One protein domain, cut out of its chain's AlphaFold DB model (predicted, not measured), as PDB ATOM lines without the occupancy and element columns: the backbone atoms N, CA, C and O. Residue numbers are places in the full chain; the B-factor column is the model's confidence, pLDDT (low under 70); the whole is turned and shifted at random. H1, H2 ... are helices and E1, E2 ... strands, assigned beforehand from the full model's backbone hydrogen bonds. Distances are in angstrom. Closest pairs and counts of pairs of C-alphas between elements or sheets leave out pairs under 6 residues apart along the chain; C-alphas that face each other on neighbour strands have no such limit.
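What this domain is: This is residues 10 to 61 of the 61 residues of the protein "UDPG_MGDP_dh_C domain-containing protein" of Methanosarcinales archaeon (UniProt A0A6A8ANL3). A small parallel sheet of three strands, in the order E1, E2, E3, has two short helices, H1 and H2, over one face and no named helix over the other. E2, in the middle, bends by 112 degrees at residue 36, and a long loop, residues 15 to 25, joins E1 to H1. The printed part has 52 residues, with E1, H1, E2, H2 and E3 in turn, class mixed, helices and strands. It is compact, with a radius of gyration of the C-alphas of 10.0 A, and rounded, spanning 27 by 21 by 17 A.

Where its parts are: Find C-alpha 10 at (-5.729, -2.623, -30.977); from there E1 runs 13.6 A over residues 10 to 14. H1 is residues 26 to 31, 8.7 A long. E2, residues 33 to 41, spans 15.2 A. H2 is residues 48 to 53, 8.5 A long, and E3, residues 57 to 59, covers 6.7 A, ending at C-alpha 59 at (4.542, 4.070, -24.784).

How they stand to each other: Look first at E1 and E2, parallel at 22 degrees, with N 12 and O 38 2.9 A apart, within hydrogen-bond range. E2 and E3 are parallel at 13 degrees, with N 59 and O 39 at 2.8 A. E1, H1, E2 form one strand-helix-strand unit, two parallel neighbour strands with a helix between, and E2, H2, E3 form another; the crossover of each is right-handed. H1 is on the sheet at a height of 9.5 A, slantwise to the strands. H2 is on the same face, 8.6 A high, over E3 and along the strands; the closest C-alphas, of Glu 52 and Tyr 58, are 6.2 A apart. H1 and H2 are close but not clearly touching, with C-alphas of Leu 26 and Ala 51 closest at 6.8 A. In both helices every O i to N i+4 pair is within hydrogen-bond range.

The domain as a whole: The farthest C-alphas, of Asp 19 and Asn 35, are 27.6 A apart. The printed part has no cut, and no printed residue is under 70 in pLDDT.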
ATOM      1  N   ASP A  10      -6.112  -4.038 -30.856       95.94
ATOM      2  CA  ASP A  10      -5.729  -2.623 -30.977       95.94
ATOM      3  C   ASP A  10      -4.464  -2.283 -30.179       95.94
ATOM      4  O   ASP A  10      -3.705  -1.383 -30.543       95.94
ATOM      5  N   CYS A  11      -4.224  -3.012 -29.087       95.94
ATOM      6  CA  CYS A  11      -3.165  -2.722 -28.132       95.94
ATOM      7  C   CYS A  11      -2.502  -4.005 -27.628       95.94
ATOM      8  O   CYS A  11      -3.185  -4.986 -27.329       95.94
ATOM      9  N   VAL A  12      -1.178  -3.965 -27.486       94.62
ATOM     10  CA  VAL A  12      -0.406  -4.967 -26.750       94.62
ATOM     11  C   VAL A  12       0.362  -4.277 -25.629       94.62
ATOM     12  O   VAL A  12       1.003  -3.246 -25.830       94.62
ATOM     13  N   ILE A  13       0.290  -4.872 -24.439       94.88
ATOM     14  CA  ILE A  13       0.976  -4.398 -23.239       94.88
ATOM     15  C   ILE A  13       1.973  -5.472 -22.807       94.88
ATOM     16  O   ILE A  13       1.580  -6.549 -22.355       94.88
ATOM     17  N   MET A  14       3.262  -5.163 -22.913       92.19
ATOM     18  CA  MET A  14       4.357  -6.002 -22.437       92.19
ATOM     19  C   MET A  14       4.713  -5.593 -21.010       92.19
ATOM     20  O   MET A  14       5.460  -4.645 -20.776       92.19
ATOM     21  N   THR A  15       4.142  -6.295 -20.031       90.88
ATOM     22  CA  THR A  15       4.373  -6.020 -18.601       90.88
ATOM     23  C   THR A  15       5.627  -6.706 -18.059       90.88
ATOM     24  O   THR A  15       6.224  -6.239 -17.089       90.88
ATOM     25  N   VAL A  16       6.041  -7.813 -18.679       86.88
ATOM     26  CA  VAL A  16       7.125  -8.686 -18.215       86.88
ATOM     27  C   VAL A  16       7.915  -9.256 -19.395       86.88
ATOM     28  O   VAL A  16       7.343  -9.724 -20.374       86.88
ATOM     29  N   ALA A  17       9.243  -9.259 -19.277       82.56
ATOM     30  CA  ALA A  17      10.158  -9.763 -20.300       82.56
ATOM     31  C   ALA A  17      10.497 -11.247 -20.070       82.56
ATOM     32  O   ALA A  17      11.655 -11.601 -19.845       82.56
ATOM     33  N   HIS A  18       9.478 -12.114 -20.051       83.75
ATOM     34  CA  HIS A  18       9.718 -13.560 -19.999       83.75
ATOM     35  C   HIS A  18      10.476 -14.017 -21.249       83.75
ATOM     36  O   HIS A  18      10.214 -13.520 -22.343       83.75
ATOM     37  N   ASP A  19      11.359 -15.009 -21.100       82.88
ATOM     38  CA  ASP A  19      12.181 -15.533 -22.202       82.88
ATOM     39  C   ASP A  19      11.346 -15.965 -23.414       82.88
ATOM     40  O   ASP A  19      11.756 -15.763 -24.550       82.88
ATOM     41  N   ALA A  20      10.126 -16.452 -23.174       83.38
ATOM     42  CA  ALA A  20       9.172 -16.833 -24.213       83.38
ATOM     43  C   ALA A  20       8.757 -15.691 -25.164       83.38
ATOM     44  O   ALA A  20       8.173 -15.968 -26.208       83.38
ATOM     45  N   PHE A  21       9.017 -14.430 -24.806       82.94
ATOM     46  CA  PHE A  21       8.683 -13.250 -25.607       82.94
ATOM     47  C   PHE A  21       9.915 -12.492 -26.105       82.94
ATOM     48  O   PHE A  21       9.756 -11.463 -26.746       82.94
ATOM     49  N   LYS A  22      11.139 -12.952 -25.818       81.38
ATOM     50  CA  LYS A  22      12.357 -12.262 -26.279       81.38
ATOM     51  C   LYS A  22      12.529 -12.303 -27.794       81.38
ATOM     52  O   LYS A  22      13.104 -11.382 -28.358       81.38
ATOM     53  N   ASP A  23      11.998 -13.346 -28.422       86.44
ATOM     54  CA  ASP A  23      12.153 -13.574 -29.857       86.44
ATOM     55  C   ASP A  23      10.989 -13.002 -30.684       86.44
ATOM     56  O   ASP A  23      11.015 -13.107 -31.907       86.44
ATOM     57  N   ILE A  24       9.967 -12.397 -30.053       90.88
ATOM     58  CA  ILE A  24       8.869 -11.778 -30.805       90.88
ATOM     59  C   ILE A  24       9.341 -10.466 -31.431       90.88
ATOM     60  O   ILE A  24       9.788  -9.548 -30.745       90.88
ATOM     61  N   SER A  25       9.223 -10.356 -32.747       94.06
ATOM     62  CA  SER A  25       9.586  -9.146 -33.479       94.06
ATOM     63  C   SER A  25       8.452  -8.113 -33.508       94.06
ATOM     64  O   SER A  25       7.265  -8.445 -33.434       94.06
ATOM     65  N   LEU A  26       8.804  -6.841 -33.734       95.56
ATOM     66  CA  LEU A  26       7.833  -5.768 -33.999       95.56
ATOM     67  C   LEU A  26       6.931  -6.076 -35.211       95.56
ATOM     68  O   LEU A  26       5.767  -5.676 -35.237       95.56
ATOM     69  N   SER A  27       7.435  -6.801 -36.216       96.44
ATOM     70  CA  SER A  27       6.646  -7.186 -37.394       96.44
ATOM     71  C   SER A  27       5.587  -8.237 -37.062       96.44
ATOM     72  O   SER A  27       4.451  -8.126 -37.526       96.44
ATOM     73  N   GLU A  28       5.938  -9.244 -36.262       94.44
ATOM     74  CA  GLU A  28       4.992 -10.270 -35.805       94.44
ATOM     75  C   GLU A  28       3.898  -9.648 -34.937       94.44
ATOM     76  O   GLU A  28       2.715  -9.866 -35.194       94.44
ATOM     77  N   LEU A  29       4.288  -8.778 -33.998       94.31
ATOM     78  CA  LEU A  29       3.370  -7.963 -33.201       94.31
ATOM     79  C   LEU A  29       2.401  -7.176 -34.083       94.31
ATOM     80  O   LEU A  29       1.188  -7.285 -33.923       94.31
ATOM     81  N   LYS A  30       2.914  -6.438 -35.073       95.38
ATOM     82  CA  LYS A  30       2.078  -5.637 -35.975       95.38
ATOM     83  C   LYS A  30       1.103  -6.495 -36.786       95.38
ATOM     84  O   LYS A  30      -0.025  -6.073 -37.027       95.38
ATOM     85  N   GLY A  31       1.510  -7.699 -37.192       95.00
ATOM     86  CA  GLY A  31       0.652  -8.647 -37.909       95.00
ATOM     87  C   GLY A  31      -0.577  -9.080 -37.103       95.00
ATOM     88  O   GLY A  31      -1.644  -9.312 -37.676       95.00
ATOM     89  N   MET A  32      -0.446  -9.113 -35.775       92.88
ATOM     90  CA  MET A  32      -1.526  -9.430 -34.838       92.88
ATOM     91  C   MET A  32      -2.447  -8.234 -34.546       92.88
ATOM     92  O   MET A  32      -3.463  -8.399 -33.871       92.88
ATOM     93  N   MET A  33      -2.117  -7.037 -35.042       95.56
ATOM     94  CA  MET A  33      -2.769  -5.789 -34.651       95.56
ATOM     95  C   MET A  33      -3.542  -5.115 -35.789       95.56
ATOM     96  O   MET A  33      -3.349  -5.389 -36.981       95.56
ATOM     97  N   ASN A  34      -4.458  -4.225 -35.406       96.06
ATOM     98  CA  ASN A  34      -5.175  -3.340 -36.322       96.06
ATOM     99  C   ASN A  34      -4.281  -2.192 -36.833       96.06
ATOM    100  O   ASN A  34      -3.119  -2.058 -36.459       96.06
ATOM    101  N   ASN A  35      -4.830  -1.353 -37.722       94.94
ATOM    102  CA  ASN A  35      -4.076  -0.334 -38.469       94.94
ATOM    103  C   ASN A  35      -3.372   0.727 -37.602       94.94
ATOM    104  O   ASN A  35      -2.400   1.315 -38.067       94.94
ATOM    105  N   ASN A  36      -3.838   0.956 -36.370       95.50
ATOM    106  CA  ASN A  36      -3.274   1.930 -35.429       95.50
ATOM    107  C   ASN A  36      -2.721   1.207 -34.186       95.50
ATOM    108  O   ASN A  36      -3.349   1.264 -33.127       95.50
ATOM    109  N   PRO A  37      -1.599   0.475 -34.299       97.69
ATOM    110  CA  PRO A  37      -1.155  -0.419 -33.240       97.69
ATOM    111  C   PRO A  37      -0.585   0.354 -32.044       97.69
ATOM    112  O   PRO A  37       0.352   1.142 -32.186       97.69
ATOM    113  N   ILE A  38      -1.127   0.105 -30.851       98.12
ATOM    114  CA  ILE A  38      -0.630   0.670 -29.590       98.12
ATOM    115  C   ILE A  38       0.278  -0.351 -28.901       98.12
ATOM    116  O   ILE A  38      -0.162  -1.450 -28.568       98.12
ATOM    117  N   LEU A  39       1.536   0.018 -28.664       97.25
ATOM    118  CA  LEU A  39       2.492  -0.815 -27.936       97.25
ATOM    119  C   LEU A  39       2.874  -0.124 -26.630       97.25
ATOM    120  O   LEU A  39       3.466   0.954 -26.648       97.25
ATOM    121  N   ILE A  40       2.532  -0.750 -25.504       96.94
ATOM    122  CA  ILE A  40       2.981  -0.332 -24.175       96.94
ATOM    123  C   ILE A  40       4.055  -1.310 -23.713       96.94
ATOM    124  O   ILE A  40       3.753  -2.457 -23.389       96.94
ATOM    125  N   ASP A  41       5.302  -0.864 -23.675       94.25
ATOM    126  CA  ASP A  41       6.449  -1.684 -23.310       94.25
ATOM    127  C   ASP A  41       7.048  -1.211 -21.982       94.25
ATOM    128  O   ASP A  41       7.793  -0.233 -21.909       94.25
ATOM    129  N   MET A  42       6.696  -1.913 -20.904       91.88
ATOM    130  CA  MET A  42       7.121  -1.572 -19.542       91.88
ATOM    131  C   MET A  42       8.569  -1.978 -19.253       91.88
ATOM    132  O   MET A  42       9.118  -1.589 -18.223       91.88
ATOM    133  N   ARG A  43       9.177  -2.817 -20.098       89.25
ATOM    134  CA  ARG A  43      10.515  -3.382 -19.865       89.25
ATOM    135  C   ARG A  43      11.532  -2.964 -20.921       89.25
ATOM    136  O   ARG A  43      12.663  -3.438 -20.832       89.25
ATOM    137  N   ALA A  44      11.143  -2.078 -21.839       90.56
ATOM    138  CA  ALA A  44      11.962  -1.613 -22.954       90.56
ATOM    139  C   ALA A  44      12.584  -2.792 -23.726       90.56
ATOM    140  O   ALA A  44      13.787  -2.838 -23.970       90.56
ATOM    141  N   MET A  45      11.752  -3.786 -24.050       91.50
ATOM    142  CA  MET A  45      12.115  -4.907 -24.917       91.50
ATOM    143  C   MET A  45      12.353  -4.463 -26.362       91.50
ATOM    144  O   MET A  45      13.104  -5.121 -27.079       91.50
ATOM    145  N   PHE A  46      11.727  -3.364 -26.780       93.94
ATOM    146  CA  PHE A  46      11.849  -2.809 -28.119       93.94
ATOM    147  C   PHE A  46      12.506  -1.433 -28.105       93.94
ATOM    148  O   PHE A  46      12.337  -0.640 -27.176       93.94
ATOM    149  N   ASP A  47      13.225  -1.133 -29.183       95.44
ATOM    150  CA  ASP A  47      13.677   0.222 -29.447       95.44
ATOM    151  C   ASP A  47      12.485   1.115 -29.831       95.44
ATOM    152  O   ASP A  47      11.630   0.744 -30.646       95.44
ATOM    153  N   ARG A  48      12.422   2.302 -29.221       96.44
ATOM    154  CA  ARG A  48      11.335   3.260 -29.443       96.44
ATOM    155  C   ARG A  48      11.323   3.771 -30.879       96.44
ATOM    156  O   ARG A  48      10.248   3.854 -31.468       96.44
ATOM    157  N   GLU A  49      12.479   4.156 -31.415       97.56
ATOM    158  CA  GLU A  49      12.561   4.770 -32.739       97.56
ATOM    159  C   GLU A  49      12.163   3.770 -33.819       97.56
ATOM    160  O   GLU A  49      11.426   4.118 -34.742       97.56
ATOM    161  N   ASP A  50      12.591   2.517 -33.684       97.81
ATOM    162  CA  ASP A  50      12.204   1.452 -34.603       97.81
ATOM    163  C   ASP A  50      10.699   1.152 -34.521       97.81
ATOM    164  O   ASP A  50      10.039   1.044 -35.560       97.81
ATOM    165  N   ALA A  51      10.115   1.098 -33.318       97.62
ATOM    166  CA  ALA A  51       8.671   0.917 -33.151       97.62
ATOM    167  C   ALA A  51       7.872   2.078 -33.773       97.62
ATOM    168  O   ALA A  51       6.929   1.860 -34.540       97.62
ATOM    169  N   GLU A  52       8.261   3.322 -33.504       97.62
ATOM    170  CA  GLU A  52       7.598   4.507 -34.056       97.62
ATOM    171  C   GLU A  52       7.770   4.587 -35.586       97.62
ATOM    172  O   GLU A  52       6.795   4.845 -36.297       97.62
ATOM    173  N   ARG A  53       8.951   4.248 -36.130       98.19
ATOM    174  CA  ARG A  53       9.198   4.149 -37.585       98.19
ATOM    175  C   ARG A  53       8.329   3.078 -38.243       98.19
ATOM    176  O   ARG A  53       7.898   3.242 -39.385       98.19
ATOM    177  N   MET A  54       8.029   2.000 -37.524       97.38
ATOM    178  CA  MET A  54       7.090   0.966 -37.958       97.38
ATOM    179  C   MET A  54       5.617   1.365 -37.780       97.38
ATOM    180  O   MET A  54       4.741   0.583 -38.149       97.38
ATOM    181  N   GLY A  55       5.308   2.565 -37.286       97.69
ATOM    182  CA  GLY A  55       3.947   3.094 -37.167       97.69
ATOM    183  C   GLY A  55       3.218   2.696 -35.884       97.69
ATOM    184  O   GLY A  55       1.991   2.773 -35.843       97.69
ATOM    185  N   PHE A  56       3.939   2.252 -34.853       98.25
ATOM    186  CA  PHE A  56       3.356   2.034 -33.534       98.25
ATOM    187  C   PHE A  56       3.147   3.350 -32.786       98.25
ATOM    188  O   PHE A  56       4.006   4.230 -32.770       98.25
ATOM    189  N   CYS A  57       2.033   3.444 -32.065       98.19
ATOM    190  CA  CYS A  57       1.908   4.371 -30.950       98.19
ATOM    191  C   CYS A  57       2.642   3.760 -29.747       98.19
ATOM    192  O   CYS A  57       2.060   2.981 -28.990       98.19
ATOM    193  N   TYR A  58       3.934   4.070 -29.610       98.00
ATOM    194  CA  TYR A  58       4.793   3.482 -28.583       98.00
ATOM    195  C   TYR A  58       4.730   4.256 -27.258       98.00
ATOM    196  O   TYR A  58       4.879   5.487 -27.206       98.00
ATOM    197  N   ARG A  59       4.521   3.542 -26.153       96.94
ATOM    198  CA  ARG A  59       4.542   4.070 -24.784       96.94
ATOM    199  C   ARG A  59       5.393   3.159 -23.905       96.94
ATOM    200  O   ARG A  59       5.383   1.949 -24.064       96.94
ATOM    201  N   SER A  60       6.095   3.758 -22.959       92.06
ATOM    202  CA  SER A  60       6.860   3.073 -21.918       92.06
ATOM    203  C   SER A  60       6.706   3.875 -20.625       92.06
ATOM    204  O   SER A  60       6.308   5.045 -20.692       92.06
ATOM    205  N   LEU A  61       6.988   3.257 -19.476       81.56
ATOM    206  CA  LEU A  61       7.144   3.980 -18.209       81.56
ATOM    207  C   LEU A  61       8.589   4.455 -18.024       81.56
ATOM    208  O   LEU A  61       9.486   3.825 -18.630       81.56
TER     209      LEU A  61